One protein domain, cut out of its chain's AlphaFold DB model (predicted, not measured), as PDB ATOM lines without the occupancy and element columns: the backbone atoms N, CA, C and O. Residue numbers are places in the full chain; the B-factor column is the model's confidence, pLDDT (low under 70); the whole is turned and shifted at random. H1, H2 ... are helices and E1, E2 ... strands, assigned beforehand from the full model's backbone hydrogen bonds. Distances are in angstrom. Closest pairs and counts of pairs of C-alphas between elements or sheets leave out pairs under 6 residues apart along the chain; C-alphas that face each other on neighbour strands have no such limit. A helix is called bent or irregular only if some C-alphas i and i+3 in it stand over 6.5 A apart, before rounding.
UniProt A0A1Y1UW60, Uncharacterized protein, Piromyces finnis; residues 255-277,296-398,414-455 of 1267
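What this domain is: This is residues 255 to 277, 296 to 398 and 414 to 455 of the 1267 residues of an uncharacterized protein of Piromyces finnis (UniProt A0A1Y1UW60). Two twisted sheets of five strands each stand partly face to face as a sandwich, with E1, E3, E10, E5 and E8 in one and E2, E4, E9, E6 and E7 in the other. The two short helices, H1 and H2, lie at the side where the edge strands E7 and E8 are, and the tail of residues 428 to 455, with no named element, runs towards that same side. The printed part has 168 residues, with two named helices and ten named strands in the order E1 E2 E3 E4 E5 E6 E7 H1 E8 H2 E9 E10; the first sheet is branched, the second runs E2 E4 E9 E6 E7, and both are antiparallel. It is mostly strand, though under half of the residues, 82 of 168, are in named elements. The whole is compact, with a radius of gyration of the C-alphas of 15.4 A, and rounded, with spans of 42 by 38 by 33 A.

How they stand to each other: E1, residues 255 to 258, is antiparallel to E10, residues 417 to 427, with N 256 and O 424 within hydrogen-bond range at 2.8 A. E2, residues 267 to 269, is antiparallel to E4, residues 305 to 315, with N 269 and O 309 at 3.3 A. E3, residues 298 to 301, lies on the same side of E10 as E1, with N 298 and O 421 at 2.9 A. E4 bends by 72 degrees at residue 312 and is antiparallel to E9, residues 385 to 393, with N 308 and O 390 at 3.0 A. E5, residues 320 to 327, lies on the other side of E10, with N 322 and O 425 at 2.9 A. E6, residues 332 to 337, and E7, residues 341 to 344, form a hairpin, with N 343 and O 335 at 2.7 A; N 334 of E6 and O 391 of E9 are 2.8 A apart. H1, residues 345 to 353, stands up from this sheet over E7; its closest C-alphas to E6 are those of Leu 345 and Phe 333, 5.5 A. H1 is irregular, but only just: C-alphas 348 and 351 are 6.7 A apart, and 1 of 5 O i to N i+4 and 1 of 6 O i to N i+3 pairs are within range. E8, residues 362 to 368, is antiparallel to E5, with N 323 and O 365 at 3.0 A. H2, residues 369 to 374, with every O i to N i+4 pair within range, only grazes both sheets; it is close to H1 but not clearly touching, C-alphas 372 and 348 being 7.4 A apart.

Where its parts are: E1 begins at C-alpha 255, (166.723, 88.819, 57.071). E4 measures 27.0 A, E9 23.4 A and E5 20.7 A. E10 measures 27.5 A and ends at C-alpha 427, (163.230, 83.987, 50.733).

The domain as a whole: The farthest C-alphas, those of Pro 265 and Tyr 445, are 45.9 A apart. Residues 278 to 295 and 399 to 413 are not printed; the gaps between C-alphas are 8.4 A and 22.5 A. Of the links that are printed whole, none is long. The mean pLDDT of the printed part is 74.3, with 52 residues under 70, among them 268 to 277 and 373 to 382.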
ATOM      1  N   TYR A 255     165.431  88.150  57.146       89.75
ATOM      2  CA  TYR A 255     166.723  88.819  57.071       89.75
ATOM      3  C   TYR A 255     167.649  88.212  58.114       89.75
ATOM      4  O   TYR A 255     167.384  88.321  59.308       89.75
ATOM      5  N   ILE A 256     168.735  87.590  57.670       86.38
ATOM      6  CA  ILE A 256     169.803  87.147  58.565       86.38
ATOM      7  C   ILE A 256     170.787  88.293  58.772       86.38
ATOM      8  O   ILE A 256     171.149  88.613  59.899       86.38
ATOM      9  N   VAL A 257     171.195  88.928  57.675       88.06
ATOM     10  CA  VAL A 257     172.017  90.138  57.674       88.06
ATOM     11  C   VAL A 257     171.250  91.189  56.893       88.06
ATOM     12  O   VAL A 257     170.774  90.915  55.793       88.06
ATOM     13  N   ARG A 258     171.107  92.376  57.475       92.12
ATOM     14  CA  ARG A 258     170.501  93.532  56.820       92.12
ATOM     15  C   ARG A 258     171.422  94.719  57.010       92.12
ATOM     16  O   ARG A 258     171.674  95.098  58.152       92.12
ATOM     17  N   GLN A 259     171.921  95.279  55.914       90.25
ATOM     18  CA  GLN A 259     172.868  96.393  55.916       90.25
ATOM     19  C   GLN A 259     174.036  96.125  56.880       90.25
ATOM     20  O   GLN A 259     174.265  96.874  57.823       90.25
ATOM     21  N   GLY A 260     174.700  94.979  56.742       84.00
ATOM     22  CA  GLY A 260     175.844  94.581  57.562       84.00
ATOM     23  C   GLY A 260     175.529  94.232  59.020       84.00
ATOM     24  O   GLY A 260     176.439  93.892  59.773       84.00
ATOM     25  N   ILE A 261     174.264  94.297  59.447       83.12
ATOM     26  CA  ILE A 261     173.850  93.996  60.821       83.12
ATOM     27  C   ILE A 261     173.158  92.634  60.854       83.12
ATOM     28  O   ILE A 261     172.127  92.428  60.208       83.12
ATOM     29  N   ILE A 262     173.704  91.713  61.651       83.12
ATOM     30  CA  ILE A 262     173.086  90.411  61.925       83.12
ATOM     31  C   ILE A 262     171.810  90.636  62.737       83.12
ATOM     32  O   ILE A 262     171.842  91.277  63.789       83.12
ATOM     33  N   GLN A 263     170.690  90.119  62.248       85.62
ATOM     34  CA  GLN A 263     169.391  90.272  62.891       85.62
ATOM     35  C   GLN A 263     169.209  89.211  63.994       85.62
ATOM     36  O   GLN A 263     169.526  88.041  63.779       85.62
ATOM     37  N   PRO A 264     168.681  89.561  65.179       78.56
ATOM     38  CA  PRO A 264     168.269  88.567  66.169       78.56
ATOM     39  C   PRO A 264     167.179  87.623  65.613       78.56
ATOM     40  O   PRO A 264     166.360  88.067  64.810       78.56
ATOM     41  N   PRO A 265     167.113  86.345  66.046       73.25
ATOM     42  CA  PRO A 265     167.952  85.680  67.048       73.25
ATOM     43  C   PRO A 265     169.197  84.995  66.459       73.25
ATOM     44  O   PRO A 265     169.815  84.168  67.143       73.25
ATOM     45  N   PHE A 266     169.531  85.285  65.199       77.69
ATOM     46  CA  PHE A 266     170.670  84.683  64.524       77.69
ATOM     47  C   PHE A 266     171.964  85.137  65.194       77.69
ATOM     48  O   PHE A 266     172.164  86.311  65.499       77.69
ATOM     49  N   TYR A 267     172.855  84.183  65.426       71.81
ATOM     50  CA  TYR A 267     174.239  84.463  65.765       71.81
ATOM     51  C   TYR A 267     175.113  83.775  64.732       71.81
ATOM     52  O   TYR A 267     174.851  82.648  64.302       71.81
ATOM     53  N   THR A 268     176.148  84.482  64.314       61.59
ATOM     54  CA  THR A 268     177.136  83.976  63.374       61.59
ATOM     55  C   THR A 268     178.387  83.617  64.146       61.59
ATOM     56  O   THR A 268     178.903  84.458  64.883       61.59
ATOM     57  N   ASN A 269     178.890  82.401  63.961       61.00
ATOM     58  CA  ASN A 269     180.232  82.065  64.412       61.00
ATOM     59  C   ASN A 269     181.144  82.077  63.182       61.00
ATOM     60  O   ASN A 269     181.096  81.160  62.363       61.00
ATOM     61  N   TRP A 270     181.893  83.163  63.007       60.25
ATOM     62  CA  TRP A 270     182.868  83.305  61.928       60.25
ATOM     63  C   TRP A 270     184.200  82.753  62.435       60.25
ATOM     64  O   TRP A 270     185.008  83.486  63.001       60.25
ATOM     65  N   ASN A 271     184.413  81.446  62.302       45.75
ATOM     66  CA  ASN A 271     185.705  80.864  62.653       45.75
ATOM     67  C   ASN A 271     186.714  81.215  61.550       45.75
ATOM     68  O   ASN A 271     186.497  80.883  60.388       45.75
ATOM     69  N   GLY A 272     187.808  81.891  61.913       44.69
ATOM     70  CA  GLY A 272     188.938  82.140  61.009       44.69
ATOM     71  C   GLY A 272     189.540  83.547  61.032       44.69
ATOM     72  O   GLY A 272     190.682  83.690  60.617       44.69
ATOM     73  N   THR A 273     188.856  84.579  61.542       39.81
ATOM     74  CA  THR A 273     189.394  85.961  61.592       39.81
ATOM     75  C   THR A 273     188.616  86.853  62.563       39.81
ATOM     76  O   THR A 273     187.397  86.724  62.649       39.81
ATOM     77  N   LYS A 274     189.286  87.823  63.220       42.84
ATOM     78  CA  LYS A 274     188.627  88.980  63.874       42.84
ATOM     79  C   LYS A 274     187.569  89.564  62.923       42.84
ATOM     80  O   LYS A 274     187.923  90.002  61.830       42.84
ATOM     81  N   VAL A 275     186.304  89.556  63.337       43.09
ATOM     82  CA  VAL A 275     185.211  90.259  62.654       43.09
ATOM     83  C   VAL A 275     185.228  91.695  63.155       43.09
ATOM     84  O   VAL A 275     184.755  91.978  64.252       43.09
ATOM     85  N   GLU A 276     185.795  92.603  62.372       47.50
ATOM     86  CA  GLU A 276     185.674  94.032  62.646       47.50
ATOM     87  C   GLU A 276     184.318  94.499  62.116       47.50
ATOM     88  O   GLU A 276     184.061  94.511  60.911       47.50
ATOM     89  N   LYS A 277     183.403  94.839  63.029       45.28
ATOM     90  CA  LYS A 277     182.187  95.562  62.655       45.28
ATOM     91  C   LYS A 277     182.613  96.963  62.240       45.28
ATOM     92  O   LYS A 277     183.013  97.756  63.086       45.28
ATOM     93  N   ASN A 296     176.555 100.271  56.216       78.06
ATOM     94  CA  ASN A 296     177.086  99.259  57.122       78.06
ATOM     95  C   ASN A 296     177.252  97.934  56.338       78.06
ATOM     96  O   ASN A 296     176.359  97.538  55.585       78.06
ATOM     97  N   PHE A 297     178.389  97.252  56.497       82.44
ATOM     98  CA  PHE A 297     178.683  95.942  55.897       82.44
ATOM     99  C   PHE A 297     179.524  95.086  56.848       82.44
ATOM    100  O   PHE A 297     180.159  95.599  57.769       82.44
ATOM    101  N   ILE A 298     179.522  93.772  56.621       80.56
ATOM    102  CA  ILE A 298     180.431  92.828  57.277       80.56
ATOM    103  C   ILE A 298     181.604  92.587  56.328       80.56
ATOM    104  O   ILE A 298     181.407  92.038  55.240       80.56
ATOM    105  N   THR A 299     182.811  92.981  56.728       78.38
ATOM    106  CA  THR A 299     184.039  92.645  55.994       78.38
ATOM    107  C   THR A 299     184.516  91.264  56.401       78.38
ATOM    108  O   THR A 299     184.702  90.984  57.586       78.38
ATOM    109  N   ILE A 300     184.732  90.400  55.415       75.38
ATOM    110  CA  ILE A 300     185.269  89.061  55.623       75.38
ATOM    111  C   ILE A 300     186.670  89.017  55.018       75.38
ATOM    112  O   ILE A 300     186.858  89.155  53.804       75.38
ATOM    113  N   TYR A 301     187.649  88.823  55.895       70.31
ATOM    114  CA  TYR A 301     189.056  88.696  55.545       70.31
ATOM    115  C   TYR A 301     189.434  87.216  55.494       70.31
ATOM    116  O   TYR A 301     189.114  86.472  56.417       70.31
ATOM    117  N   SER A 302     190.130  86.769  54.453       68.00
ATOM    118  CA  SER A 302     190.759  85.441  54.454       68.00
ATOM    119  C   SER A 302     191.904  85.383  53.440       68.00
ATOM    120  O   SER A 302     191.962  86.194  52.527       68.00
ATOM    121  N   LYS A 303     192.844  84.448  53.619       61.09
ATOM    122  CA  LYS A 303     193.936  84.167  52.666       61.09
ATOM    123  C   LYS A 303     193.697  82.920  51.809       61.09
ATOM    124  O   LYS A 303     194.358  82.757  50.792       61.09
ATOM    125  N   LYS A 304     192.836  81.998  52.250       62.38
ATOM    126  CA  LYS A 304     192.700  80.663  51.635       62.38
ATOM    127  C   LYS A 304     191.231  80.285  51.481       62.38
ATOM    128  O   LYS A 304     190.768  80.059  50.368       62.38
ATOM    129  N   GLU A 305     190.479  80.316  52.580       65.94
ATOM    130  CA  GLU A 305     189.050  79.987  52.616       65.94
ATOM    131  C   GLU A 305     188.354  80.804  53.708       65.94
ATOM    132  O   GLU A 305     188.921  81.011  54.782       65.94
ATOM    133  N   PHE A 306     187.142  81.294  53.467       65.06
ATOM    134  CA  PHE A 306     186.289  81.802  54.546       65.06
ATOM    135  C   PHE A 306     185.030  80.958  54.624       65.06
ATOM    136  O   PHE A 306     184.521  80.542  53.588       65.06
ATOM    137  N   PHE A 307     184.508  80.740  55.831       65.31
ATOM    138  CA  PHE A 307     183.195  80.146  56.028       65.31
ATOM    139  C   PHE A 307     182.360  80.990  56.990       65.31
ATOM    140  O   PHE A 307     182.779  81.319  58.097       65.31
ATOM    141  N   SER A 308     181.154  81.343  56.556       63.84
ATOM    142  CA  SER A 308     180.104  81.810  57.460       63.84
ATOM    143  C   SER A 308     179.282  80.619  57.903       63.84
ATOM    144  O   SER A 308     178.898  79.830  57.043       63.84
ATOM    145  N   TYR A 309     178.966  80.504  59.190       71.00
ATOM    146  CA  TYR A 309     177.977  79.551  59.685       71.00
ATOM    147  C   TYR A 309     176.936  80.263  60.544       71.00
ATOM    148  O   TYR A 309     177.267  80.974  61.498       71.00
ATOM    149  N   ILE A 310     175.666  80.034  60.213       64.94
ATOM    150  CA  ILE A 310     174.517  80.587  60.932       64.94
ATOM    151  C   ILE A 310     173.786  79.441  61.627       64.94
ATOM    152  O   ILE A 310     173.293  78.528  60.962       64.94
ATOM    153  N   LYS A 311     173.715  79.499  62.964       61.84
ATOM    154  CA  LYS A 311     173.042  78.506  63.822       61.84
ATOM    155  C   LYS A 311     171.671  79.028  64.273       61.84
ATOM    156  O   LYS A 311     171.490  80.239  64.378       61.84
ATOM    157  N   LYS A 312     170.759  78.103  64.608       64.81
ATOM    158  CA  LYS A 312     169.319  78.298  64.921       64.81
ATOM    159  C   LYS A 312     168.371  78.324  63.717       64.81
ATOM    160  O   LYS A 312     167.300  78.919  63.790       64.81
ATOM    161  N   GLY A 313     168.712  77.652  62.621       56.47
ATOM    162  CA  GLY A 313     167.655  77.243  61.703       56.47
ATOM    163  C   GLY A 313     166.798  76.169  62.382       56.47
ATOM    164  O   GLY A 313     167.344  75.224  62.935       56.47
ATOM    165  N   ILE A 314     165.484  76.324  62.396       59.06
ATOM    166  CA  ILE A 314     164.564  75.193  62.250       59.06
ATOM    167  C   ILE A 314     163.558  75.711  61.227       59.06
ATOM    168  O   ILE A 314     162.640  76.466  61.536       59.06
ATOM    169  N   SER A 315     163.887  75.477  59.961       65.44
ATOM    170  CA  SER A 315     163.126  75.894  58.787       65.44
ATOM    171  C   SER A 315     163.217  74.777  57.767       65.44
ATOM    172  O   SER A 315     164.292  74.216  57.576       65.44
ATOM    173  N   ALA A 316     162.148  74.535  57.027       74.75
ATOM    174  CA  ALA A 316     162.243  73.865  55.740       74.75
ATOM    175  C   ALA A 316     163.172  74.623  54.776       74.75
ATOM    176  O   ALA A 316     163.422  75.820  54.979       74.75
ATOM    177  N   PRO A 317     163.649  73.975  53.699       79.44
ATOM    178  CA  PRO A 317     164.402  74.659  52.660       79.44
ATOM    179  C   PRO A 317     163.628  75.882  52.126       79.44
ATOM    180  O   PRO A 317     162.432  75.778  51.829       79.44
ATOM    181  N   PRO A 318     164.270  77.055  52.032       85.81
ATOM    182  CA  PRO A 318     163.655  78.252  51.480       85.81
ATOM    183  C   PRO A 318     163.593  78.131  49.967       85.81
ATOM    184  O   PRO A 318     164.412  77.443  49.366       85.81
ATOM    185  N   GLU A 319     162.673  78.820  49.308       85.94
ATOM    186  CA  GLU A 319     162.640  78.760  47.844       85.94
ATOM    187  C   GLU A 319     163.845  79.459  47.223       85.94
ATOM    188  O   GLU A 319     164.386  78.989  46.222       85.94
ATOM    189  N   ALA A 320     164.317  80.538  47.847       87.88
ATOM    190  CA  ALA A 320     165.525  81.209  47.411       87.88
ATOM    191  C   ALA A 320     166.334  81.799  48.568       87.88
ATOM    192  O   ALA A 320     165.848  82.013  49.677       87.88
ATOM    193  N   LEU A 321     167.594  82.088  48.280       89.19
ATOM    194  CA  LEU A 321     168.469  82.897  49.116       89.19
ATOM    195  C   LEU A 321     168.914  84.094  48.290       89.19
ATOM    196  O   LEU A 321     169.279  83.912  47.127       89.19
ATOM    197  N   SER A 322     168.920  85.293  48.871       90.06
ATOM    198  CA  SER A 322     169.605  86.424  48.254       90.06
ATOM    199  C   SER A 322     170.759  86.937  49.090       90.06
ATOM    200  O   SER A 322     170.736  86.912  50.323       90.06
ATOM    201  N   LEU A 323     171.792  87.375  48.381       90.50
ATOM    202  CA  LEU A 323     173.001  87.945  48.943       90.50
ATOM    203  C   LEU A 323     173.280  89.260  48.238       90.50
ATOM    204  O   LEU A 323     173.401  89.277  47.017       90.50
ATOM    205  N   ARG A 324     173.440  90.341  48.997       91.88
ATOM    206  CA  ARG A 324     174.040  91.568  48.480       91.88
ATOM    207  C   ARG A 324     175.488  91.610  48.929       91.88
ATOM    208  O   ARG A 324     175.759  91.744  50.123       91.88
ATOM    209  N   ILE A 325     176.407  91.468  47.983       90.44
ATOM    210  CA  ILE A 325     177.837  91.322  48.248       90.44
ATOM    211  C   ILE A 325     178.684  92.183  47.316       90.44
ATOM    212  O   ILE A 325     178.257  92.503  46.214       90.44
ATOM    213  N   ARG A 326     179.912  92.501  47.731       89.06
ATOM    214  CA  ARG A 326     180.974  92.991  46.846       89.06
ATOM    215  C   ARG A 326     182.184  92.085  46.963       89.06
ATOM    216  O   ARG A 326     182.706  91.873  48.057       89.06
ATOM    217  N   LEU A 327     182.628  91.555  45.831       85.31
ATOM    218  CA  LEU A 327     183.801  90.696  45.752       85.31
ATOM    219  C   LEU A 327     185.049  91.509  45.484       85.31
ATOM    220  O   LEU A 327     185.095  92.239  44.507       85.31
ATOM    221  N   LYS A 328     186.085  91.328  46.293       84.00
ATOM    222  CA  LYS A 328     187.392  91.945  46.042       84.00
ATOM    223  C   LYS A 328     188.296  91.068  45.178       84.00
ATOM    224  O   LYS A 328     189.135  91.577  44.446       84.00
ATOM    225  N   LYS A 329     188.097  89.745  45.205       79.75
ATOM    226  CA  LYS A 329     188.870  88.772  44.415       79.75
ATOM    227  C   LYS A 329     187.988  87.681  43.818       79.75
ATOM    228  O   LYS A 329     186.915  87.370  44.340       79.75
ATOM    229  N   GLN A 330     188.461  87.077  42.728       71.94
ATOM    230  CA  GLN A 330     187.803  85.924  42.122       71.94
ATOM    231  C   GLN A 330     187.864  84.738  43.089       71.94
ATOM    232  O   GLN A 330     188.940  84.321  43.509       71.94
ATOM    233  N   SER A 331     186.699  84.207  43.454       65.88
ATOM    234  CA  SER A 331     186.589  83.087  44.385       65.88
ATOM    235  C   SER A 331     185.617  82.033  43.872       65.88
ATOM    236  O   SER A 331     184.659  82.318  43.143       65.88
ATOM    237  N   ASN A 332     185.891  80.785  44.244       80.12
ATOM    238  CA  ASN A 332     184.915  79.721  44.103       80.12
ATOM    239  C   ASN A 332     183.925  79.793  45.255       80.12
ATOM    240  O   ASN A 332     184.327  79.711  46.415       80.12
ATOM    241  N   PHE A 333     182.649  79.948  44.918       81.31
ATOM    242  CA  PHE A 333     181.573  80.070  45.887       81.31
ATOM    243  C   PHE A 333     180.904  78.738  46.129       81.31
ATOM    244  O   PHE A 333     180.371  78.128  45.205       81.31
ATOM    245  N   TYR A 334     180.856  78.336  47.390       85.31
ATOM    246  CA  TYR A 334     180.122  77.169  47.821       85.31
ATOM    247  C   TYR A 334     179.035  77.560  48.808       85.31
ATOM    248  O   TYR A 334     179.273  78.271  49.783       85.31
ATOM    249  N   LEU A 335     177.837  77.037  48.579       85.19
ATOM    250  CA  LEU A 335     176.752  77.063  49.548       85.19
ATOM    251  C   LEU A 335     176.654  75.682  50.188       85.19
ATOM    252  O   LEU A 335     176.552  74.686  49.483       85.19
ATOM    253  N   LYS A 336     176.652  75.591  51.512       84.00
ATOM    254  CA  LYS A 336     176.308  74.366  52.237       84.00
ATOM    255  C   LYS A 336     174.970  74.583  52.929       84.00
ATOM    256  O   LYS A 336     174.800  75.560  53.653       84.00
ATOM    257  N   ILE A 337     174.032  73.668  52.737       78.69
ATOM    258  CA  ILE A 337     172.776  73.643  53.494       78.69
ATOM    259  C   ILE A 337     172.893  72.457  54.451       78.69
ATOM    260  O   ILE A 337     173.064  71.319  54.007       78.69
ATOM    261  N   ASN A 338     172.862  72.717  55.760       76.81
ATOM    262  CA  ASN A 338     173.228  71.756  56.811       76.81
ATOM    263  C   ASN A 338     174.668  71.210  56.695       76.81
ATOM    264  O   ASN A 338     175.505  71.716  55.951       76.81
ATOM    265  N   ASN A 339     174.981  70.159  57.460       66.06
ATOM    266  CA  ASN A 339     176.313  69.552  57.494       66.06
ATOM    267  C   ASN A 339     176.588  68.554  56.356       66.06
ATOM    268  O   ASN A 339     177.716  68.077  56.261       66.06
ATOM    269  N   LYS A 340     175.623  68.279  55.467       64.31
ATOM    270  CA  LYS A 340     175.699  67.130  54.549       64.31
ATOM    271  C   LYS A 340     176.431  67.394  53.223       64.31
ATOM    272  O   LYS A 340     177.244  66.567  52.831       64.31
ATOM    273  N   LYS A 341     176.210  68.524  52.526       71.62
ATOM    274  CA  LYS A 341     176.818  68.747  51.193       71.62
ATOM    275  C   LYS A 341     177.046  70.212  50.821       71.62
ATOM    276  O   LYS A 341     176.183  71.048  51.072       71.62
ATOM    277  N   SER A 342     178.194  70.498  50.200       79.12
ATOM    278  CA  SER A 342     178.524  71.787  49.581       79.12
ATOM    279  C   SER A 342     178.137  71.811  48.094       79.12
ATOM    280  O   SER A 342     178.350  70.846  47.356       79.12
ATOM    281  N   PHE A 343     177.572  72.928  47.649       82.50
ATOM    282  CA  PHE A 343     177.166  73.204  46.275       82.50
ATOM    283  C   PHE A 343     178.092  74.261  45.682       82.50
ATOM    284  O   PHE A 343     178.072  75.394  46.149       82.50
ATOM    285  N   ASP A 344     178.869  73.906  44.660       85.81
ATOM    286  CA  ASP A 344     179.662  74.860  43.874       85.81
ATOM    287  C   ASP A 344     178.724  75.754  43.051       85.81
ATOM    288  O   ASP A 344     178.197  75.332  42.020       85.81
ATOM    289  N   LEU A 345     178.481  76.976  43.513       84.00
ATOM    290  CA  LEU A 345     177.566  77.911  42.864       84.00
ATOM    291  C   LEU A 345     178.088  78.358  41.498       84.00
ATOM    292  O   LEU A 345     177.289  78.560  40.587       84.00
ATOM    293  N   ASN A 346     179.406  78.444  41.303       84.62
ATOM    294  CA  ASN A 346     179.966  78.780  39.994       84.62
ATOM    295  C   ASN A 346     179.609  77.700  38.978       84.62
ATOM    296  O   ASN A 346     179.015  77.986  37.939       84.62
ATOM    297  N   LYS A 347     179.895  76.441  39.308       82.75
ATOM    298  CA  LYS A 347     179.649  75.317  38.403       82.75
ATOM    299  C   LYS A 347     178.167  74.983  38.237       82.75
ATOM    300  O   LYS A 347     177.748  74.649  37.132       82.75
ATOM    301  N   LEU A 348     177.399  75.007  39.324       76.38
ATOM    302  CA  LEU A 348     176.028  74.488  39.356       76.38
ATOM    303  C   LEU A 348     174.969  75.567  39.117       76.38
ATOM    304  O   LEU A 348     173.878  75.247  38.648       76.38
ATOM    305  N   PHE A 349     175.267  76.829  39.434       78.44
ATOM    306  CA  PHE A 349     174.296  77.916  39.347       78.44
ATOM    307  C   PHE A 349     174.647  78.936  38.258       78.44
ATOM    308  O   PHE A 349     173.834  79.141  37.353       78.44
ATOM    309  N   PHE A 350     175.844  79.527  38.297       80.00
ATOM    310  CA  PHE A 350     176.232  80.635  37.419       80.00
ATOM    311  C   PHE A 350     176.608  80.194  35.994       80.00
ATOM    312  O   PHE A 350     176.047  80.714  35.027       80.00
ATOM    313  N   ASN A 351     177.486  79.196  35.841       81.19
ATOM    314  CA  ASN A 351     177.970  78.742  34.531       81.19
ATOM    315  C   ASN A 351     176.852  78.236  33.600       81.19
ATOM    316  O   ASN A 351     176.832  78.659  32.443       81.19
ATOM    317  N   PRO A 352     175.888  77.401  34.052       76.06
ATOM    318  CA  PRO A 352     174.799  76.936  33.189       76.06
ATOM    319  C   PRO A 352     173.890  78.064  32.679       76.06
ATOM    320  O   PRO A 352     173.118  77.843  31.751       76.06
ATOM    321  N   ARG A 353     173.973  79.259  33.281       76.75
ATOM    322  CA  ARG A 353     173.158  80.440  32.958       76.75
ATOM    323  C   ARG A 353     173.945  81.536  32.237       76.75
ATOM    324  O   ARG A 353     173.425  82.629  32.053       76.75
ATOM    325  N   ASN A 354     175.195  81.257  31.857       81.44
ATOM    326  CA  ASN A 354     176.130  82.233  31.293       81.44
ATOM    327  C   ASN A 354     176.262  83.508  32.154       81.44
ATOM    328  O   ASN A 354     176.381  84.612  31.622       81.44
ATOM    329  N   CYS A 355     176.237  83.362  33.482       82.19
ATOM    330  CA  CYS A 355     176.360  84.469  34.430       82.19
ATOM    331  C   CYS A 355     177.744  84.486  35.092       82.19
ATOM    332  O   CYS A 355     178.302  83.429  35.389       82.19
ATOM    333  N   LYS A 356     178.296  85.677  35.343       84.25
ATOM    334  CA  LYS A 356     179.552  85.883  36.086       84.25
ATOM    335  C   LYS A 356     179.324  86.858  37.231       84.25
ATOM    336  O   LYS A 356     178.545  87.794  37.109       84.25
ATOM    337  N   LEU A 357     180.040  86.654  38.331       83.50
ATOM    338  CA  LEU A 357     180.096  87.615  39.426       83.50
ATOM    339  C   LEU A 357     181.149  88.686  39.104       83.50
ATOM    340  O   LEU A 357     182.326  88.327  38.982       83.50
ATOM    341  N   PRO A 358     180.769  89.964  38.911       82.25
ATOM    342  CA  PRO A 358     181.748  91.026  38.721       82.25
ATOM    343  C   PRO A 358     182.560  91.234  40.008       82.25
ATOM    344  O   PRO A 358     182.078  91.021  41.122       82.25
ATOM    345  N   LEU A 359     183.825  91.614  39.833       84.69
ATOM    346  CA  LEU A 359     184.717  91.997  40.926       84.69
ATOM    347  C   LEU A 359     184.588  93.501  41.168       84.69
ATOM    348  O   LEU A 359     184.274  94.242  40.245       84.69
ATOM    349  N   GLU A 360     184.843  93.939  42.397       84.75
ATOM    350  CA  GLU A 360     184.818  95.336  42.858       84.75
ATOM    351  C   GLU A 360     183.448  96.046  42.758       84.75
ATOM    352  O   GLU A 360     183.318  97.194  43.184       84.75
ATOM    353  N   GLU A 361     182.402  95.359  42.299       88.12
ATOM    354  CA  GLU A 361     181.041  95.886  42.162       88.12
ATOM    355  C   GLU A 361     180.093  95.332  43.236       88.12
ATOM    356  O   GLU A 361     180.241  94.198  43.697       88.12
ATOM    357  N   ASP A 362     179.100  96.135  43.636       86.38
ATOM    358  CA  ASP A 362     177.978  95.642  44.439       86.38
ATOM    359  C   ASP A 362     177.093  94.757  43.567       86.38
ATOM    360  O   ASP A 362     176.560  95.191  42.545       86.38
ATOM    361  N   VAL A 363     176.887  93.525  44.008       86.81
ATOM    362  CA  VAL A 363     176.093  92.532  43.303       86.81
ATOM    363  C   VAL A 363     175.018  92.017  44.235       86.81
ATOM    364  O   VAL A 363     175.309  91.538  45.331       86.81
ATOM    365  N   GLU A 364     173.770  92.085  43.786       88.50
ATOM    366  CA  GLU A 364     172.678  91.359  44.419       88.50
ATOM    367  C   GLU A 364     172.446  90.048  43.667       88.50
ATOM    368  O   GLU A 364     172.193  90.029  42.460       88.50
ATOM    369  N   LEU A 365     172.567  88.941  44.386       86.19
ATOM    370  CA  LEU A 365     172.424  87.587  43.882       86.19
ATOM    371  C   LEU A 365     171.133  86.998  44.398       86.19
ATOM    372  O   LEU A 365     170.862  87.106  45.587       86.19
ATOM    373  N   LEU A 366     170.391  86.318  43.529       86.94
ATOM    374  CA  LEU A 366     169.266  85.473  43.905       86.94
ATOM    375  C   LEU A 366     169.574  84.041  43.485       86.94
ATOM    376  O   LEU A 366     169.836  83.785  42.312       86.94
ATOM    377  N   MET A 367     169.540  83.125  44.444       85.62
ATOM    378  CA  MET A 367     169.812  81.706  44.252       85.62
ATOM    379  C   MET A 367     168.559  80.897  44.562       85.62
ATOM    380  O   MET A 367     168.127  80.867  45.713       85.62
ATOM    381  N   ASP A 368     168.009  80.199  43.568       81.31
ATOM    382  CA  ASP A 368     166.954  79.202  43.784       81.31
ATOM    383  C   ASP A 368     167.553  77.954  44.456       81.31
ATOM    384  O   ASP A 368     168.326  77.209  43.840       81.31
ATOM    385  N   THR A 369     167.211  77.707  45.725       79.75
ATOM    386  CA  THR A 369     167.779  76.557  46.453       79.75
ATOM    387  C   THR A 369     167.171  75.228  46.017       79.75
ATOM    388  O   THR A 369     167.795  74.176  46.177       79.75
ATOM    389  N   ARG A 370     165.984  75.265  45.407       74.19
ATOM    390  CA  ARG A 370     165.305  74.089  44.878       74.19
ATOM    391  C   ARG A 370     166.095  73.545  43.696       74.19
ATOM    392  O   ARG A 370     166.446  72.375  43.676       74.19
ATOM    393  N   SER A 371     166.520  74.408  42.774       71.06
ATOM    394  CA  SER A 371     167.397  73.993  41.666       71.06
ATOM    395  C   SER A 371     168.657  73.256  42.159       71.06
ATOM    396  O   SER A 371     169.064  72.260  41.564       71.06
ATOM    397  N   LEU A 372     169.250  73.684  43.281       71.31
ATOM    398  CA  LEU A 372     170.414  73.016  43.878       71.31
ATOM    399  C   LEU A 372     170.075  71.632  44.454       71.31
ATOM    400  O   LEU A 372     170.876  70.704  44.318       71.31
ATOM    401  N   SER A 373     168.889  71.472  45.049       66.56
ATOM    402  CA  SER A 373     168.406  70.186  45.568       66.56
ATOM    403  C   SER A 373     168.127  69.175  44.446       66.56
ATOM    404  O   SER A 373     168.400  67.983  44.602       66.56
ATOM    405  N   PHE A 374     167.671  69.640  43.278       63.38
ATOM    406  CA  PHE A 374     167.283  68.774  42.160       63.38
ATOM    407  C   PHE A 374     168.429  68.334  41.245       63.38
ATOM    408  O   PHE A 374     168.344  67.259  40.645       63.38
ATOM    409  N   ILE A 375     169.529  69.093  41.164       62.28
ATOM    410  CA  ILE A 375     170.690  68.744  40.320       62.28
ATOM    411  C   ILE A 375     171.315  67.399  40.718       62.28
ATOM    412  O   ILE A 375     171.900  66.701  39.890       62.28
ATOM    413  N   ASN A 376     171.196  66.995  41.982       60.50
ATOM    414  CA  ASN A 376     171.686  65.698  42.408       60.50
ATOM    415  C   ASN A 376     170.657  64.998  43.275       60.50
ATOM    416  O   ASN A 376     170.682  65.094  44.501       60.50
ATOM    417  N   SER A 377     169.818  64.229  42.582       53.56
ATOM    418  CA  SER A 377     168.740  63.448  43.162       53.56
ATOM    419  C   SER A 377     169.200  62.612  44.361       53.56
ATOM    420  O   SER A 377     168.424  62.444  45.283       53.56
ATOM    421  N   LYS A 378     170.453  62.141  44.434       55.00
ATOM    422  CA  LYS A 378     170.924  61.318  45.562       55.00
ATOM    423  C   LYS A 378     171.072  62.056  46.899       55.00
ATOM    424  O   LYS A 378     171.174  61.377  47.910       55.00
ATOM    425  N   ASN A 379     171.127  63.393  46.941       56.44
ATOM    426  CA  ASN A 379     171.283  64.098  48.223       56.44
ATOM    427  C   ASN A 379     169.950  64.687  48.650       56.44
ATOM    428  O   ASN A 379     169.496  65.699  48.120       56.44
ATOM    429  N   THR A 380     169.352  64.053  49.646       60.38
ATOM    430  CA  THR A 380     168.189  64.567  50.355       60.38
ATOM    431  C   THR A 380     168.602  65.827  51.118       60.38
ATOM    432  O   THR A 380     169.474  65.760  51.992       60.38
ATOM    433  N   ILE A 381     167.991  66.980  50.831       62.62
ATOM    434  CA  ILE A 381     168.001  68.060  51.824       62.62
ATOM    435  C   ILE A 381     167.114  67.577  52.974       62.62
ATOM    436  O   ILE A 381     166.043  67.014  52.743       62.62
ATOM    437  N   ASN A 382     167.597  67.706  54.209       68.44
ATOM    438  CA  ASN A 382     166.796  67.330  55.368       68.44
ATOM    439  C   ASN A 382     165.522  68.192  55.433       68.44
ATOM    440  O   ASN A 382     165.577  69.366  55.065       68.44
ATOM    441  N   ASN A 383     164.418  67.640  55.954       71.69
ATOM    442  CA  ASN A 383     163.203  68.406  56.243       71.69
ATOM    443  C   ASN A 383     163.510  69.618  57.138       71.69
ATOM    444  O   ASN A 383     162.945  70.686  56.930       71.69
ATOM    445  N   ASP A 384     164.482  69.467  58.044       75.62
ATOM    446  CA  ASP A 384     164.965  70.528  58.922       75.62
ATOM    447  C   ASP A 384     166.303  71.096  58.432       75.62
ATOM    448  O   ASP A 384     167.337  70.411  58.401       75.62
ATOM    449  N   VAL A 385     166.299  72.372  58.047       77.94
ATOM    450  CA  VAL A 385     167.498  73.164  57.778       77.94
ATOM    451  C   VAL A 385     167.888  73.922  59.036       77.94
ATOM    452  O   VAL A 385     167.282  74.932  59.397       77.94
ATOM    453  N   ASN A 386     168.958  73.445  59.668       77.12
ATOM    454  CA  ASN A 386     169.469  73.978  60.923       77.12
ATOM    455  C   ASN A 386     170.608  74.977  60.747       77.12
ATOM    456  O   ASN A 386     170.971  75.686  61.692       77.12
ATOM    457  N   SER A 387     171.162  75.045  59.536       80.06
ATOM    458  CA  SER A 387     172.241  75.969  59.225       80.06
ATOM    459  C   SER A 387     172.479  76.190  57.743       80.06
ATOM    460  O   SER A 387     172.327  75.267  56.941       80.06
ATOM    461  N   TYR A 388     173.009  77.370  57.430       81.69
ATOM    462  CA  TYR A 388     173.572  77.711  56.130       81.69
ATOM    463  C   TYR A 388     175.054  78.004  56.291       81.69
ATOM    464  O   TYR A 388     175.443  78.706  57.229       81.69
ATOM    465  N   TRP A 389     175.854  77.474  55.369       80.81
ATOM    466  CA  TRP A 389     177.259  77.807  55.258       80.81
ATOM    467  C   TRP A 389     177.537  78.461  53.924       80.81
ATOM    468  O   TRP A 389     177.104  77.968  52.883       80.81
ATOM    469  N   PHE A 390     178.302  79.538  53.954       78.56
ATOM    470  CA  PHE A 390     178.768  80.199  52.749       78.56
ATOM    471  C   PHE A 390     180.288  80.172  52.752       78.56
ATOM    472  O   PHE A 390     180.895  80.731  53.666       78.56
ATOM    473  N   ILE A 391     180.873  79.461  51.788       78.38
ATOM    474  CA  ILE A 391     182.311  79.215  51.705       78.38
ATOM    475  C   ILE A 391     182.845  79.861  50.431       78.38
ATOM    476  O   ILE A 391     182.390  79.527  49.341       78.38
ATOM    477  N   GLY A 392     183.811  80.763  50.554       75.62
ATOM    478  CA  GLY A 392     184.555  81.279  49.406       75.62
ATOM    479  C   GLY A 392     185.998  80.801  49.452       75.62
ATOM    480  O   GLY A 392     186.661  80.966  50.476       75.62
ATOM    481  N   ILE A 393     186.480  80.218  48.354       70.50
ATOM    482  CA  ILE A 393     187.861  79.735  48.212       70.50
ATOM    483  C   ILE A 393     188.586  80.622  47.205       70.50
ATOM    484  O   ILE A 393     188.190  80.683  46.036       70.50
ATOM    485  N   ALA A 394     189.644  81.295  47.648       63.41
ATOM    486  CA  ALA A 394     190.540  82.031  46.765       63.41
ATOM    487  C   ALA A 394     191.610  81.056  46.236       63.41
ATOM    488  O   ALA A 394     192.413  80.548  47.006       63.41
ATOM    489  N   ASN A 395     191.597  80.779  44.928       53.28
ATOM    490  CA  ASN A 395     192.597  79.991  44.186       53.28
ATOM    491  C   ASN A 395     192.886  78.540  44.664       53.28
ATOM    492  O   ASN A 395     193.791  78.267  45.439       53.28
ATOM    493  N   GLY A 396     192.172  77.585  44.051       49.75
ATOM    494  CA  GLY A 396     192.742  76.359  43.468       49.75
ATOM    495  C   GLY A 396     193.539  75.367  44.330       49.75
ATOM    496  O   GLY A 396     194.679  75.093  43.981       49.75
ATOM    497  N   ASN A 397     192.942  74.732  45.347       47.31
ATOM    498  CA  ASN A 397     193.166  73.295  45.606       47.31
ATOM    499  C   ASN A 397     192.130  72.708  46.582       47.31
ATOM    500  O   ASN A 397     192.050  73.100  47.738       47.31
ATOM    501  N   PHE A 398     191.335  71.746  46.105       45.81
ATOM    502  CA  PHE A 398     190.114  71.250  46.764       45.81
ATOM    503  C   PHE A 398     190.331  70.140  47.813       45.81
ATOM    504  O   PHE A 398     189.375  69.685  48.442       45.81
ATOM    505  N   GLY A 414     199.027  89.975  56.869       43.75
ATOM    506  CA  GLY A 414     198.440  90.242  55.547       43.75
ATOM    507  C   GLY A 414     197.024  89.693  55.370       43.75
ATOM    508  O   GLY A 414     196.817  88.758  54.603       43.75
ATOM    509  N   LYS A 415     196.042  90.216  56.112       48.56
ATOM    510  CA  LYS A 415     194.628  89.907  55.855       48.56
ATOM    511  C   LYS A 415     194.210  90.608  54.566       48.56
ATOM    512  O   LYS A 415     194.224  91.831  54.516       48.56
ATOM    513  N   GLU A 416     193.839  89.850  53.545       61.84
ATOM    514  CA  GLU A 416     193.242  90.422  52.342       61.84
ATOM    515  C   GLU A 416     191.719  90.424  52.485       61.84
ATOM    516  O   GLU A 416     191.115  89.438  52.921       61.84
ATOM    517  N   GLU A 417     191.094  91.551  52.150       61.75
ATOM    518  CA  GLU A 417     189.645  91.626  51.996       61.75
ATOM    519  C   GLU A 417     189.241  90.744  50.818       61.75
ATOM    520  O   GLU A 417     189.722  90.938  49.702       61.75
ATOM    521  N   ILE A 418     188.353  89.777  51.050       71.75
ATOM    522  CA  ILE A 418     187.833  88.931  49.967       71.75
ATOM    523  C   ILE A 418     186.389  89.309  49.634       71.75
ATOM    524  O   ILE A 418     186.013  89.331  48.457       71.75
ATOM    525  N   LEU A 419     185.579  89.620  50.650       83.88
ATOM    526  CA  LEU A 419     184.135  89.777  50.513       83.88
ATOM    527  C   LEU A 419     183.599  90.848  51.471       83.88
ATOM    528  O   LEU A 419     183.843  90.785  52.676       83.88
ATOM    529  N   LEU A 420     182.799  91.776  50.946       87.00
ATOM    530  CA  LEU A 420     181.926  92.644  51.742       87.00
ATOM    531  C   LEU A 420     180.499  92.098  51.663       87.00
ATOM    532  O   LEU A 420     179.964  91.951  50.563       87.00
ATOM    533  N   LEU A 421     179.884  91.788  52.805       88.62
ATOM    534  CA  LEU A 421     178.507  91.293  52.894       88.62
ATOM    535  C   LEU A 421     177.582  92.386  53.441       88.62
ATOM    536  O   LEU A 421     177.708  92.800  54.595       88.62
ATOM    537  N   TYR A 422     176.630  92.819  52.616       91.38
ATOM    538  CA  TYR A 422     175.627  93.824  52.973       91.38
ATOM    539  C   TYR A 422     174.340  93.168  53.463       91.38
ATOM    540  O   TYR A 422     173.889  93.459  54.565       91.38
ATOM    541  N   ASP A 423     173.769  92.255  52.679       91.69
ATOM    542  CA  ASP A 423     172.494  91.613  52.999       91.69
ATOM    543  C   ASP A 423     172.587  90.102  52.787       91.69
ATOM    544  O   ASP A 423     173.181  89.636  51.814       91.69
ATOM    545  N   PHE A 424     171.967  89.340  53.687       90.44
ATOM    546  CA  PHE A 424     171.702  87.916  53.521       90.44
ATOM    547  C   PHE A 424     170.251  87.648  53.909       90.44
ATOM    548  O   PHE A 424     169.879  87.741  55.081       90.44
ATOM    549  N   ILE A 425     169.441  87.330  52.904       90.81
ATOM    550  CA  ILE A 425     167.997  87.186  53.014       90.81
ATOM    551  C   ILE A 425     167.597  85.757  52.641       90.81
ATOM    552  O   ILE A 425     167.969  85.239  51.588       90.81
ATOM    553  N   ILE A 426     166.810  85.128  53.509       89.69
ATOM    554  CA  ILE A 426     166.113  83.874  53.236       89.69
ATOM    555  C   ILE A 426     164.745  84.214  52.652       89.69
ATOM    556  O   ILE A 426     163.899  84.798  53.333       89.69
ATOM    557  N   HIS A 427     164.510  83.816  51.407       90.69
ATOM    558  CA  HIS A 427     163.230  83.987  50.733       90.69
ATOM    559  C   HIS A 427     162.404  82.714  50.868       90.69
ATOM    560  O   HIS A 427     162.621  81.717  50.177       90.69
ATOM    561  N   HIS A 428     161.440  82.765  51.782       89.38
ATOM    562  CA  HIS A 428     160.495  81.678  52.039       89.38
ATOM    563  C   HIS A 428     159.609  81.373  50.836       89.38
ATOM    564  O   HIS A 428     159.304  80.211  50.588       89.38
ATOM    565  N   THR A 429     159.292  82.399  50.051       89.88
ATOM    566  CA  THR A 429     158.794  82.283  48.680       89.88
ATOM    567  C   THR A 429     159.741  82.929  47.707       89.88
ATOM    568  O   THR A 429     160.294  83.990  47.992       89.88
ATOM    569  N   PHE A 430     159.851  82.335  46.528       87.12
ATOM    570  CA  PHE A 430     160.616  82.889  45.437       87.12
ATOM    571  C   PHE A 430     160.107  84.306  45.097       87.12
ATOM    572  O   PHE A 430     158.900  84.482  44.907       87.12
ATOM    573  N   PRO A 431     160.982  85.326  45.032       86.56
ATOM    574  CA  PRO A 431     160.568  86.696  44.747       86.56
ATOM    575  C   PRO A 431     159.871  86.838  43.387       86.56
ATOM    576  O   PRO A 431     160.392  86.402  42.364       86.56
ATOM    577  N   ASN A 432     158.725  87.526  43.356       82.06
ATOM    578  CA  ASN A 432     157.981  87.779  42.110       82.06
ATOM    579  C   ASN A 432     158.729  88.713  41.144       82.06
ATOM    580  O   ASN A 432     158.527  88.644  39.936       82.06
ATOM    581  N   SER A 433     159.564  89.613  41.675       82.62
ATOM    582  CA  SER A 433     160.400  90.510  40.879       82.62
ATOM    583  C   SER A 433     161.854  90.083  40.986       82.62
ATOM    584  O   SER A 433     162.406  90.030  42.085       82.62
ATOM    585  N   THR A 434     162.478  89.821  39.840       80.31
ATOM    586  CA  THR A 434     163.905  89.491  39.744       80.31
ATOM    587  C   THR A 434     164.748  90.648  39.198       80.31
ATOM    588  O   THR A 434     165.942  90.482  38.968       80.31
ATOM    589  N   SER A 435     164.147  91.824  38.980       79.12
ATOM    590  CA  SER A 435     164.797  92.962  38.313       79.12
ATOM    591  C   SER A 435     165.924  93.613  39.117       79.12
ATOM    592  O   SER A 435     166.782  94.248  38.511       79.12
ATOM    593  N   SER A 436     165.936  93.465  40.445       75.12
ATOM    594  CA  SER A 436     166.982  94.010  41.319       75.12
ATOM    595  C   SER A 436     168.265  93.173  41.340       75.12
ATOM    596  O   SER A 436     169.305  93.670  41.758       75.12
ATOM    597  N   TYR A 437     168.219  91.925  40.862       78.38
ATOM    598  CA  TYR A 437     169.361  91.013  40.896       78.38
ATOM    599  C   TYR A 437     170.225  91.138  39.638       78.38
ATOM    600  O   TYR A 437     169.728  91.318  38.524       78.38
ATOM    601  N   SER A 438     171.540  91.038  39.821       70.62
ATOM    602  CA  SER A 438     172.526  91.318  38.777       70.62
ATOM    603  C   SER A 438     172.512  90.292  37.634       70.62
ATOM    604  O   SER A 438     172.316  89.096  37.856       70.62
ATOM    605  N   LYS A 439     172.756  90.769  36.402       67.94
ATOM    606  CA  LYS A 439     172.734  89.994  35.144       67.94
ATOM    607  C   LYS A 439     174.025  90.139  34.326       67.94
ATOM    608  O   LYS A 439     173.985  90.372  33.119       67.94
ATOM    609  N   VAL A 440     175.188  90.059  34.966       76.19
ATOM    610  CA  VAL A 440     176.467  90.186  34.245       76.19
ATOM    611  C   VAL A 440     176.765  88.908  33.456       76.19
ATOM    612  O   VAL A 440     176.766  87.807  34.009       76.19
ATOM    613  N   LYS A 441     177.022  89.050  32.148       77.00
ATOM    614  CA  LYS A 441     177.351  87.931  31.251       77.00
ATOM    615  C   LYS A 441     178.718  87.320  31.575       77.00
ATOM    616  O   LYS A 441     179.678  88.034  31.846       77.00
ATOM    617  N   LEU A 442     178.818  85.995  31.474       75.25
ATOM    618  CA  LEU A 442     180.071  85.240  31.586       75.25
ATOM    619  C   LEU A 442     180.893  85.264  30.292       75.25
ATOM    620  O   LEU A 442     182.117  85.344  30.356       75.25
ATOM    621  N   ASN A 443     180.228  85.216  29.135       71.88
ATOM    622  CA  ASN A 443     180.843  85.284  27.809       71.88
ATOM    623  C   ASN A 443     180.106  86.319  26.946       71.88
ATOM    624  O   ASN A 443     178.887  86.222  26.794       71.88
ATOM    625  N   GLU A 444     180.843  87.272  26.365       71.56
ATOM    626  CA  GLU A 444     180.308  88.312  25.469       71.56
ATOM    627  C   GLU A 444     179.627  87.730  24.222       71.56
ATOM    628  O   GLU A 444     178.654  88.302  23.733       71.56
ATOM    629  N   TYR A 445     180.084  86.562  23.758       74.81
ATOM    630  CA  TYR A 445     179.535  85.841  22.606       74.81
ATOM    631  C   TYR A 445     178.473  84.789  22.983       74.81
ATOM    632  O   TYR A 445     177.964  84.090  22.107       74.81
ATOM    633  N   GLY A 446     178.157  84.630  24.275       67.00
ATOM    634  CA  GLY A 446     177.120  83.717  24.762       67.00
ATOM    635  C   GLY A 446     175.737  84.372  24.864       67.00
ATOM    636  O   GLY A 446     175.598  85.590  24.741       67.00
ATOM    637  N   ILE A 447     174.708  83.558  25.125       75.50
ATOM    638  CA  ILE A 447     173.353  84.045  25.450       75.50
ATOM    639  C   ILE A 447     173.388  85.017  26.639       75.50
ATOM    640  O   ILE A 447     174.278  84.926  27.482       75.50
ATOM    641  N   ASP A 448     172.451  85.958  26.725       78.38
ATOM    642  CA  ASP A 448     172.388  86.878  27.869       78.38
ATOM    643  C   ASP A 448     172.355  86.108  29.202       78.38
ATOM    644  O   ASP A 448     171.790  85.016  29.270       78.38
ATOM    645  N   CYS A 449     172.982  86.657  30.255       78.31
ATOM    646  CA  CYS A 449     172.893  86.070  31.593       78.31
ATOM    647  C   CYS A 449     171.427  86.074  32.016       78.31
ATOM    648  O   CYS A 449     170.846  87.124  32.319       78.31
ATOM    649  N   ASP A 450     170.831  84.888  32.009       72.81
ATOM    650  CA  ASP A 450     169.410  84.730  32.238       72.81
ATOM    651  C   ASP A 450     169.152  84.116  33.611       72.81
ATOM    652  O   ASP A 450     168.969  82.910  33.799       72.81
ATOM    653  N   ILE A 451     169.109  84.999  34.604       66.00
ATOM    654  CA  ILE A 451     168.675  84.659  35.957       66.00
ATOM    655  C   ILE A 451     167.181  84.301  36.022       66.00
ATOM    656  O   ILE A 451     166.729  83.916  37.090       66.00
ATOM    657  N   SER A 452     166.391  84.427  34.949       61.47
ATOM    658  CA  SER A 452     164.995  83.968  34.939       61.47
ATOM    659  C   SER A 452     164.859  82.465  34.664       61.47
ATOM    660  O   SER A 452     163.811  81.895  34.964       61.47
ATOM    661  N   LEU A 453     165.946  81.788  34.252       60.59
ATOM    662  CA  LEU A 453     166.044  80.322  34.130       60.59
ATOM    663  C   LEU A 453     166.061  79.592  35.498       60.59
ATOM    664  O   LEU A 453     166.848  78.670  35.738       60.59
ATOM    665  N   GLN A 454     165.252  80.057  36.451       58.47
ATOM    666  CA  GLN A 454     165.196  79.595  37.841       58.47
ATOM    667  C   GLN A 454     163.980  78.703  38.136       58.47
ATOM    668  O   GLN A 454     164.007  77.971  39.116       58.47
ATOM    669  N   ASN A 455     162.939  78.697  37.297       55.06
ATOM    670  CA  ASN A 455     161.736  77.897  37.546       55.06
ATOM    671  C   ASN A 455     161.860  76.427  37.074       55.06
ATOM    672  O   ASN A 455     162.712  76.072  36.259       55.06
TER     673      ASN A 455